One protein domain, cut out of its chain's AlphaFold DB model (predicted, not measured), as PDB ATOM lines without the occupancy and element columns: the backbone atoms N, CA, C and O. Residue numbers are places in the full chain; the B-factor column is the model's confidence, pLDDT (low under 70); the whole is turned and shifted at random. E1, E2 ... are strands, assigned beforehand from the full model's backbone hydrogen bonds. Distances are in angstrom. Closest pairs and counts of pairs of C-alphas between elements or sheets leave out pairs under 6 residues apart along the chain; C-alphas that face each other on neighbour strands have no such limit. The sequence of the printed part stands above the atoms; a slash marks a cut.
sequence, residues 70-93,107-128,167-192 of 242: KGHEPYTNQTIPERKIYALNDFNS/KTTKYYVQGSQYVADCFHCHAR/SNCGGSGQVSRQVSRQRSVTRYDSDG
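Overview. This is residues 70 to 93, 107 to 128 and 167 to 192 of the 242 residues of an uncharacterized protein of Marinimicrobia bacterium 46_43 (UniProt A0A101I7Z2). One very long strand, E4, runs along most of the length of a slender, strongly twisted sheet, and three short strands pair with it in staggered fashion: E1 on one side, E3 and then E2 on the other. A long stretch without named elements, residues 75 to 93, follows E1, and residues 122 to 128 and 167 to 173, which belong to no named element, gather at the end where E4 begins. The printed part has 72 residues, with no named helix and four named strands in the order E1, E2, E3, E4; the class is all strand, though under half of the residues, 31 of 72, are in named elements. The sheet is branched, and its neighbour pairs are antiparallel. The whole is loose, with a radius of gyration of the C-alphas of 16.1 A, and only just a rod, spanning 56 by 28 by 19 A.

Arrangement. E1, residues 70 to 74, is antiparallel to E4, residues 174 to 189, at 127 degrees between their directions. C-alphas 72 and 177 face each other at 4.4 A, and N 73 and O 176 are within hydrogen-bond range at 2.9 A. E2, residues 107 to 112, is antiparallel to E4 at 154 degrees, beside residues 180 to 185. C-alphas 108 and 184 face each other at 4.2 A; N 109 and O 183 are 2.8 A apart, within hydrogen-bond range. E3, residues 118 to 121, is antiparallel to E4 at 120 degrees, beside residues 174 to 177. C-alphas 119 and 176 face each other at 4.6 A, and N 177 and O 118 are within hydrogen-bond range at 2.8 A. E1 lies on one side of E4, E2 and E3 on the other side. E1, E2 and E3 are edge strands. E2 and E3 are apart, and so are E1 and E2.

Along the chain. E1 begins at C-alpha 70, (26.224, 25.527, -35.763), and is 14.1 A long. E2 is 16.5 A from C-alpha 107 to C-alpha 112, and E3 is 10.2 A from C-alpha 118 to C-alpha 121. E4 begins at C-alpha 174, (22.968, 17.492, -49.009), and ends 45.9 A away at C-alpha 189, (48.952, 26.837, -12.369).

Size, cuts and confidence. The two C-alphas farthest apart are those of Arg 128 and Asp 191, at 56.1 A. Residues 94 to 106 are not printed, with 17.6 A between C-alphas 93 and 107, and residues 129 to 166 are not printed, with 11.9 A between C-alphas 128 and 167. The links E1 to E2 and E3 to E4 run across these cuts; the link from E2 to E3 is tight, with 5 residues. The mean pLDDT of the printed part is 81.7, and residues 180 to 192 are under 70.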
ATOM      1  N   LYS A  70      26.895  26.310 -34.716       86.06
ATOM      2  CA  LYS A  70      26.224  25.527 -35.763       86.06
ATOM      3  C   LYS A  70      27.284  24.905 -36.668       86.06
ATOM      4  O   LYS A  70      28.105  25.622 -37.231       86.06
ATOM      5  N   GLY A  71      27.246  23.587 -36.807       85.12
ATOM      6  CA  GLY A  71      28.115  22.820 -37.691       85.12
ATOM      7  C   GLY A  71      27.334  22.186 -38.837       85.12
ATOM      8  O   GLY A  71      26.103  22.087 -38.805       85.12
ATOM      9  N   HIS A  72      28.063  21.756 -39.858       86.81
ATOM     10  CA  HIS A  72      27.531  20.932 -40.933       86.81
ATOM     11  C   HIS A  72      28.586  19.925 -41.382       86.81
ATOM     12  O   HIS A  72      29.779  20.210 -41.320       86.81
ATOM     13  N   GLU A  73      28.127  18.767 -41.830       88.00
ATOM     14  CA  GLU A  73      28.949  17.705 -42.406       88.00
ATOM     15  C   GLU A  73      28.250  17.154 -43.657       88.00
ATOM     16  O   GLU A  73      27.023  17.275 -43.769       88.00
ATOM     17  N   PRO A  74      28.984  16.555 -44.609       90.62
ATOM     18  CA  PRO A  74      28.379  15.854 -45.735       90.62
ATOM     19  C   PRO A  74      27.353  14.824 -45.259       90.62
ATOM     20  O   PRO A  74      27.627  14.037 -44.355       90.62
ATOM     21  N   TYR A  75      26.165  14.830 -45.860       90.12
ATOM     22  CA  TYR A  75      25.164  13.818 -45.549       90.12
ATOM     23  C   TYR A  75      25.482  12.517 -46.296       90.12
ATOM     24  O   TYR A  75      25.554  12.510 -47.525       90.12
ATOM     25  N   THR A  76      25.666  11.428 -45.546       88.12
ATOM     26  CA  THR A  76      26.045  10.092 -46.041       88.12
ATOM     27  C   THR A  76      24.938   9.052 -45.818       88.12
ATOM     28  O   THR A  76      25.222   7.890 -45.544       88.12
ATOM     29  N   ASN A  77      23.662   9.454 -45.915       86.56
ATOM     30  CA  ASN A  77      22.493   8.581 -45.688       86.56
ATOM     31  C   ASN A  77      22.419   7.948 -44.287       86.56
ATOM     32  O   ASN A  77      21.818   6.895 -44.089       86.56
ATOM     33  N   GLN A  78      23.025   8.605 -43.304       85.56
ATOM     34  CA  GLN A  78      22.923   8.222 -41.900       85.56
ATOM     35  C   GLN A  78      21.510   8.452 -41.348       85.56
ATOM     36  O   GLN A  78      20.826   9.403 -41.730       85.56
ATOM     37  N   THR A  79      21.085   7.610 -40.407       86.81
ATOM     38  CA  THR A  79      19.812   7.790 -39.707       86.81
ATOM     39  C   THR A  79      19.887   9.010 -38.792       86.81
ATOM     40  O   THR A  79      20.786   9.134 -37.958       86.81
ATOM     41  N   ILE A  80      18.946   9.939 -38.962       86.38
ATOM     42  CA  ILE A  80      18.875  11.159 -38.156       86.38
ATOM     43  C   ILE A  80      17.767  10.996 -37.112       86.38
ATOM     44  O   ILE A  80      16.642  10.660 -37.485       86.38
ATOM     45  N   PRO A  81      18.058  11.210 -35.815       86.56
ATOM     46  CA  PRO A  81      17.040  11.151 -34.774       86.56
ATOM     47  C   PRO A  81      16.013  12.280 -34.935       86.56
ATOM     48  O   PRO A  81      16.279  13.299 -35.570       86.56
ATOM     49  N   GLU A  82      14.848  12.123 -34.308       87.56
ATOM     50  CA  GLU A  82      13.819  13.163 -34.305       87.56
ATOM     51  C   GLU A  82      14.361  14.481 -33.731       87.56
ATOM     52  O   GLU A  82      14.991  14.525 -32.664       87.56
ATOM     53  N   ARG A  83      14.110  15.576 -34.454       88.69
ATOM     54  CA  ARG A  83      14.616  16.895 -34.093       88.69
ATOM     55  C   ARG A  83      13.772  17.509 -32.980       88.69
ATOM     56  O   ARG A  83      12.613  17.860 -33.177       88.69
ATOM     57  N   LYS A  84      14.406  17.725 -31.832       87.94
ATOM     58  CA  LYS A  84      13.836  18.419 -30.668       87.94
ATOM     59  C   LYS A  84      14.366  19.843 -30.515       87.94
ATOM     60  O   LYS A  84      13.701  20.679 -29.920       87.94
ATOM     61  N   ILE A  85      15.557  20.118 -31.050       85.25
ATOM     62  CA  ILE A  85      16.255  21.398 -30.897       85.25
ATOM     63  C   ILE A  85      16.344  22.092 -32.253       85.25
ATOM     64  O   ILE A  85      16.902  21.557 -33.220       85.25
ATOM     65  N   TYR A  86      15.832  23.317 -32.326       86.50
ATOM     66  CA  TYR A  86      15.719  24.074 -33.566       86.50
ATOM     67  C   TYR A  86      16.729  25.224 -33.631       86.50
ATOM     68  O   TYR A  86      17.348  25.438 -34.680       86.50
ATOM     69  N   ALA A  87      16.971  25.896 -32.508       84.62
ATOM     70  CA  ALA A  87      17.881  27.022 -32.364       84.62
ATOM     71  C   ALA A  87      18.866  26.855 -31.192       84.62
ATOM     72  O   ALA A  87      18.762  25.971 -30.349       84.62
ATOM     73  N   LEU A  88      19.874  27.734 -31.152       84.00
ATOM     74  CA  LEU A  88      20.912  27.725 -30.110       84.00
ATOM     75  C   LEU A  88      20.388  28.172 -28.737       84.00
ATOM     76  O   LEU A  88      21.044  27.904 -27.728       84.00
ATOM     77  N   ASN A  89      19.248  28.865 -28.707       85.81
ATOM     78  CA  ASN A  89      18.642  29.397 -27.488       85.81
ATOM     79  C   ASN A  89      17.644  28.424 -26.850       85.81
ATOM     80  O   ASN A  89      17.279  28.631 -25.700       85.81
ATOM     81  N   ASP A  90      17.268  27.348 -27.548       86.56
ATOM     82  CA  ASP A  90      16.250  26.393 -27.084       86.56
ATOM     83  C   ASP A  90      16.705  25.556 -25.879       86.56
ATOM     84  O   ASP A  90      15.902  24.870 -25.259       86.56
ATOM     85  N   PHE A  91      17.998  25.567 -25.554       84.69
ATOM     86  CA  PHE A  91      18.559  24.789 -24.452       84.69
ATOM     87  C   PHE A  91      19.666  25.563 -23.745       84.69
ATOM     88  O   PHE A  91      20.419  26.288 -24.400       84.69
ATOM     89  N   ASN A  92      19.843  25.388 -22.432       85.44
ATOM     90  CA  ASN A  92      21.036  25.891 -21.760       85.44
ATOM     91  C   ASN A  92      22.203  24.938 -22.014       85.44
ATOM     92  O   ASN A  92      22.085  23.715 -22.009       85.44
ATOM     93  N   SER A  93      23.377  25.514 -22.215       84.31
ATOM     94  CA  SER A  93      24.606  24.757 -22.320       84.31
ATOM     95  C   SER A  93      24.812  23.880 -21.053       84.31
ATOM     96  O   SER A  93      25.273  22.739 -21.135       84.31
ATOM     97  N   LYS A 107      42.174  20.628 -22.393       79.75
ATOM     98  CA  LYS A 107      41.512  19.832 -23.419       79.75
ATOM     99  C   LYS A 107      40.345  20.602 -23.995       79.75
ATOM    100  O   LYS A 107      39.459  21.062 -23.278       79.75
ATOM    101  N   THR A 108      40.317  20.677 -25.318       81.00
ATOM    102  CA  THR A 108      39.147  21.134 -26.059       81.00
ATOM    103  C   THR A 108      38.506  19.932 -26.732       81.00
ATOM    104  O   THR A 108      39.173  19.186 -27.441       81.00
ATOM    105  N   THR A 109      37.222  19.695 -26.481       81.94
ATOM    106  CA  THR A 109      36.462  18.596 -27.091       81.94
ATOM    107  C   THR A 109      35.168  19.134 -27.680       81.94
ATOM    108  O   THR A 109      34.498  19.970 -27.071       81.94
ATOM    109  N   LYS A 110      34.833  18.674 -28.888       84.19
ATOM    110  CA  LYS A 110      33.573  18.993 -29.559       84.19
ATOM    111  C   LYS A 110      32.600  17.833 -29.372       84.19
ATOM    112  O   LYS A 110      32.980  16.684 -29.569       84.19
ATOM    113  N   TYR A 111      31.371  18.148 -28.984       83.81
ATOM    114  CA  TYR A 111      30.287  17.189 -28.784       83.81
ATOM    115  C   TYR A 111      29.082  17.594 -29.627       83.81
ATOM    116  O   TYR A 111      28.775  18.783 -29.738       83.81
ATOM    117  N   TYR A 112      28.382  16.612 -30.184       83.88
ATOM    118  CA  TYR A 112      27.105  16.844 -30.850       83.88
ATOM    119  C   TYR A 112      25.963  16.818 -29.848       83.88
ATOM    120  O   TYR A 112      25.933  15.991 -28.936       83.88
ATOM    121  N   VAL A 113      25.022  17.744 -30.020       85.00
ATOM    122  CA  VAL A 113      23.809  17.775 -29.207       85.00
ATOM    123  C   VAL A 113      22.781  16.853 -29.849       85.00
ATOM    124  O   VAL A 113      22.331  17.099 -30.971       85.00
ATOM    125  N   GLN A 114      22.420  15.789 -29.136       84.00
ATOM    126  CA  GLN A 114      21.430  14.821 -29.600       84.00
ATOM    127  C   GLN A 114      20.058  15.482 -29.782       84.00
ATOM    128  O   GLN A 114      19.623  16.260 -28.935       84.00
ATOM    129  N   GLY A 115      19.389  15.189 -30.899       84.94
ATOM    130  CA  GLY A 115      18.102  15.791 -31.260       84.94
ATOM    131  C   GLY A 115      18.212  17.184 -31.890       84.94
ATOM    132  O   GLY A 115      17.195  17.850 -32.068       84.94
ATOM    133  N   SER A 116      19.421  17.646 -32.232       88.88
ATOM    134  CA  SER A 116      19.631  18.890 -32.994       88.88
ATOM    135  C   SER A 116      19.924  18.656 -34.480       88.88
ATOM    136  O   SER A 116      20.027  19.617 -35.246       88.88
ATOM    137  N   GLN A 117      20.100  17.394 -34.875       89.31
ATOM    138  CA  GLN A 117      20.506  17.001 -36.216       89.31
ATOM    139  C   GLN A 117      19.339  17.086 -37.211       89.31
ATOM    140  O   GLN A 117      18.202  16.764 -36.873       89.31
ATOM    141  N   TYR A 118      19.617  17.523 -38.439       90.94
ATOM    142  CA  TYR A 118      18.663  17.514 -39.555       90.94
ATOM    143  C   TYR A 118      19.379  17.575 -40.908       90.94
ATOM    144  O   TYR A 118      20.460  18.158 -41.021       90.94
ATOM    145  N   VAL A 119      18.761  17.008 -41.949       92.25
ATOM    146  CA  VAL A 119      19.238  17.166 -43.330       92.25
ATOM    147  C   VAL A 119      18.796  18.522 -43.859       92.25
ATOM    148  O   VAL A 119      17.650  18.932 -43.675       92.25
ATOM    149  N   ALA A 120      19.705  19.215 -44.531       92.69
ATOM    150  CA  ALA A 120      19.387  20.402 -45.303       92.69
ATOM    151  C   ALA A 120      20.153  20.394 -46.622       92.69
ATOM    152  O   ALA A 120      21.221  19.785 -46.745       92.69
ATOM    153  N   ASP A 121      19.648  21.152 -47.585       94.75
ATOM    154  CA  ASP A 121      20.351  21.352 -48.842       94.75
ATOM    155  C   ASP A 121      21.684  22.070 -48.613       94.75
ATOM    156  O   ASP A 121      21.826  22.989 -47.788       94.75
ATOM    157  N   CYS A 122      22.697  21.642 -49.363       93.69
ATOM    158  CA  CYS A 122      23.990  22.297 -49.352       93.69
ATOM    159  C   CYS A 122      23.854  23.685 -49.979       93.69
ATOM    160  O   CYS A 122      23.629  23.822 -51.181       93.69
ATOM    161  N   PHE A 123      24.055  24.725 -49.167       91.56
ATOM    162  CA  PHE A 123      23.988  26.115 -49.623       91.56
ATOM    163  C   PHE A 123      25.080  26.445 -50.651       91.56
ATOM    164  O   PHE A 123      24.861  27.253 -51.541       91.56
ATOM    165  N   HIS A 124      26.245  25.793 -50.567       91.12
ATOM    166  CA  HIS A 124      27.388  26.104 -51.428       91.12
ATOM    167  C   HIS A 124      27.217  25.594 -52.870       91.12
ATOM    168  O   HIS A 124      27.748  26.191 -53.805       91.12
ATOM    169  N   CYS A 125      26.512  24.480 -53.075       93.25
ATOM    170  CA  CYS A 125      26.231  23.950 -54.413       93.25
ATOM    171  C   CYS A 125      24.748  24.025 -54.793       93.25
ATOM    172  O   CYS A 125      24.390  23.574 -55.878       93.25
ATOM    173  N   HIS A 126      23.896  24.591 -53.931       93.25
ATOM    174  CA  HIS A 126      22.440  24.656 -54.098       93.25
ATOM    175  C   HIS A 126      21.839  23.292 -54.467       93.25
ATOM    176  O   HIS A 126      21.204  23.147 -55.507       93.25
ATOM    177  N   ALA A 127      22.132  22.274 -53.654       92.94
ATOM    178  CA  ALA A 127      21.715  20.883 -53.866       92.94
ATOM    179  C   ALA A 127      22.252  20.179 -55.132       92.94
ATOM    180  O   ALA A 127      21.926  19.022 -55.374       92.94
ATOM    181  N   ARG A 128      23.137  20.806 -55.922       93.31
ATOM    182  CA  ARG A 128      23.661  20.201 -57.165       93.31
ATOM    183  C   ARG A 128      24.774  19.176 -56.960       93.31
ATOM    184  O   ARG A 128      25.151  18.500 -57.909       93.31
ATOM    185  N   SER A 167      33.042  20.082 -51.969       90.88
ATOM    186  CA  SER A 167      33.707  19.588 -50.757       90.88
ATOM    187  C   SER A 167      32.793  19.608 -49.529       90.88
ATOM    188  O   SER A 167      32.832  18.681 -48.729       90.88
ATOM    189  N   ASN A 168      31.912  20.607 -49.413       89.19
ATOM    190  CA  ASN A 168      31.022  20.759 -48.255       89.19
ATOM    191  C   ASN A 168      29.955  19.661 -48.139       89.19
ATOM    192  O   ASN A 168      29.496  19.382 -47.036       89.19
ATOM    193  N   CYS A 169      29.549  19.046 -49.254       91.56
ATOM    194  CA  CYS A 169      28.582  17.943 -49.261       91.56
ATOM    195  C   CYS A 169      29.160  16.637 -49.817       91.56
ATOM    196  O   CYS A 169      28.414  15.692 -50.043       91.56
ATOM    197  N   GLY A 170      30.460  16.583 -50.121       89.38
ATOM    198  CA  GLY A 170      31.095  15.407 -50.724       89.38
ATOM    199  C   GLY A 170      30.451  14.938 -52.036       89.38
ATOM    200  O   GLY A 170      30.542  13.764 -52.370       89.38
ATOM    201  N   GLY A 171      29.767  15.824 -52.767       90.94
ATOM    202  CA  GLY A 171      29.053  15.464 -53.998       90.94
ATOM    203  C   GLY A 171      27.571  15.101 -53.859       90.94
ATOM    204  O   GLY A 171      26.892  15.069 -54.877       90.94
ATOM    205  N   SER A 172      27.032  14.904 -52.651       90.69
ATOM    206  CA  SER A 172      25.629  14.471 -52.478       90.69
ATOM    207  C   SER A 172      24.589  15.577 -52.699       90.69
ATOM    208  O   SER A 172      23.408  15.300 -52.859       90.69
ATOM    209  N   GLY A 173      25.007  16.845 -52.656       90.12
ATOM    210  CA  GLY A 173      24.104  17.998 -52.658       90.12
ATOM    211  C   GLY A 173      23.464  18.284 -51.295       90.12
ATOM    212  O   GLY A 173      22.915  19.367 -51.101       90.12
ATOM    213  N   GLN A 174      23.604  17.388 -50.320       92.31
ATOM    214  CA  GLN A 174      22.968  17.492 -49.009       92.31
ATOM    215  C   GLN A 174      24.000  17.525 -47.881       92.31
ATOM    216  O   GLN A 174      25.064  16.906 -47.946       92.31
ATOM    217  N   VAL A 175      23.678  18.263 -46.823       91.50
ATOM    218  CA  VAL A 175      24.496  18.344 -45.611       91.50
ATOM    219  C   VAL A 175      23.660  18.000 -44.388       91.50
ATOM    220  O   VAL A 175      22.519  18.440 -44.244       91.50
ATOM    221  N   SER A 176      24.250  17.234 -43.480       89.38
ATOM    222  CA  SER A 176      23.725  17.049 -42.137       89.38
ATOM    223  C   SER A 176      24.121  18.267 -41.315       89.38
ATOM    224  O   SER A 176      25.307  18.525 -41.093       89.38
ATOM    225  N   ARG A 177      23.138  19.057 -40.891       85.94
ATOM    226  CA  ARG A 177      23.349  20.190 -39.989       85.94
ATOM    227  C   ARG A 177      23.111  19.739 -38.565       85.94
ATOM    228  O   ARG A 177      22.158  19.025 -38.278       85.94
ATOM    229  N   GLN A 178      23.972  20.198 -37.671       82.44
ATOM    230  CA  GLN A 178      23.906  19.839 -36.263       82.44
ATOM    231  C   GLN A 178      24.440  20.968 -35.400       82.44
ATOM    232  O   GLN A 178      25.336  21.720 -35.799       82.44
ATOM    233  N   VAL A 179      23.888  21.102 -34.198       74.06
ATOM    234  CA  VAL A 179      24.490  21.974 -33.197       74.06
ATOM    235  C   VAL A 179      25.671  21.220 -32.604       74.06
ATOM    236  O   VAL A 179      25.524  20.174 -31.968       74.06
ATOM    237  N   SER A 180      26.861  21.756 -32.850       67.50
ATOM    238  CA  SER A 180      28.086  21.285 -32.226       67.50
ATOM    239  C   SER A 180      28.394  22.179 -31.042       67.50
ATOM    240  O   SER A 180      28.176  23.392 -31.050       67.50
ATOM    241  N   ARG A 181      28.886  21.571 -29.982       58.66
ATOM    242  CA  ARG A 181      29.228  22.280 -28.773       58.66
ATOM    243  C   ARG A 181      30.687  22.052 -28.467       58.66
ATOM    244  O   ARG A 181      31.131  20.912 -28.382       58.66
ATOM    245  N   GLN A 182      31.418  23.136 -28.269       61.25
ATOM    246  CA  GLN A 182      32.815  23.084 -27.893       61.25
ATOM    247  C   GLN A 182      32.935  23.277 -26.382       61.25
ATOM    248  O   GLN A 182      32.553  24.312 -25.838       61.25
ATOM    249  N   ARG A 183      33.454  22.258 -25.700       63.88
ATOM    250  CA  ARG A 183      33.885  22.334 -24.305       63.88
ATOM    251  C   ARG A 183      35.389  22.560 -24.309       63.88
ATOM    252  O   ARG A 183      36.122  21.707 -24.804       63.88
ATOM    253  N   SER A 184      35.841  23.688 -23.783       55.41
ATOM    254  CA  SER A 184      37.259  23.964 -23.567       55.41
ATOM    255  C   SER A 184      37.521  24.017 -22.074       55.41
ATOM    256  O   SER A 184      36.887  24.785 -21.352       55.41
ATOM    257  N   VAL A 185      38.451  23.189 -21.629       57.50
ATOM    258  CA  VAL A 185      38.906  23.148 -20.250       57.50
ATOM    259  C   VAL A 185      40.315  23.712 -20.222       57.50
ATOM    260  O   VAL A 185      41.171  23.228 -20.965       57.50
ATOM    261  N   THR A 186      40.528  24.728 -19.391       47.62
ATOM    262  CA  THR A 186      41.818  25.408 -19.247       47.62
ATOM    263  C   THR A 186      42.294  25.307 -17.805       47.62
ATOM    264  O   THR A 186      41.548  25.574 -16.860       47.62
ATOM    265  N   ARG A 187      43.543  24.900 -17.638       45.91
ATOM    266  CA  ARG A 187      44.265  24.774 -16.385       45.91
ATOM    267  C   ARG A 187      45.059  26.049 -16.154       45.91
ATOM    268  O   ARG A 187      45.817  26.482 -17.016       45.91
ATOM    269  N   TYR A 188      44.956  26.579 -14.945       47.03
ATOM    270  CA  TYR A 188      45.887  27.582 -14.454       47.03
ATOM    271  C   TYR A 188      46.682  27.000 -13.296       47.03
ATOM    272  O   TYR A 188      46.147  26.358 -12.387       47.03
ATOM    273  N   ASP A 189      47.982  27.218 -13.375       49.75
ATOM    274  CA  ASP A 189      48.952  26.837 -12.369       49.75
ATOM    275  C   ASP A 189      49.395  28.098 -11.632       49.75
ATOM    276  O   ASP A 189      49.753  29.089 -12.275       49.75
ATOM    277  N   SER A 190      49.374  28.073 -10.298       56.00
ATOM    278  CA  SER A 190      49.869  29.192  -9.488       56.00
ATOM    279  C   SER A 190      51.352  29.493  -9.740       56.00
ATOM    280  O   SER A 190      51.805  30.607  -9.492       56.00
ATOM    281  N   ASP A 191      52.095  28.529 -10.290       52.56
ATOM    282  CA  ASP A 191      53.547  28.603 -10.479       52.56
ATOM    283  C   ASP A 191      53.975  29.351 -11.760       52.56
ATOM    284  O   ASP A 191      55.168  29.528 -12.011       52.56
ATOM    285  N   GLY A 192      53.028  29.838 -12.573       44.66
ATOM    286  CA  GLY A 192      53.260  30.374 -13.923       44.66
ATOM    287  C   GLY A 192      54.153  31.622 -14.070       44.66
ATOM    288  O   GLY A 192      54.254  32.146 -15.179       44.66
TER     289      GLY A 192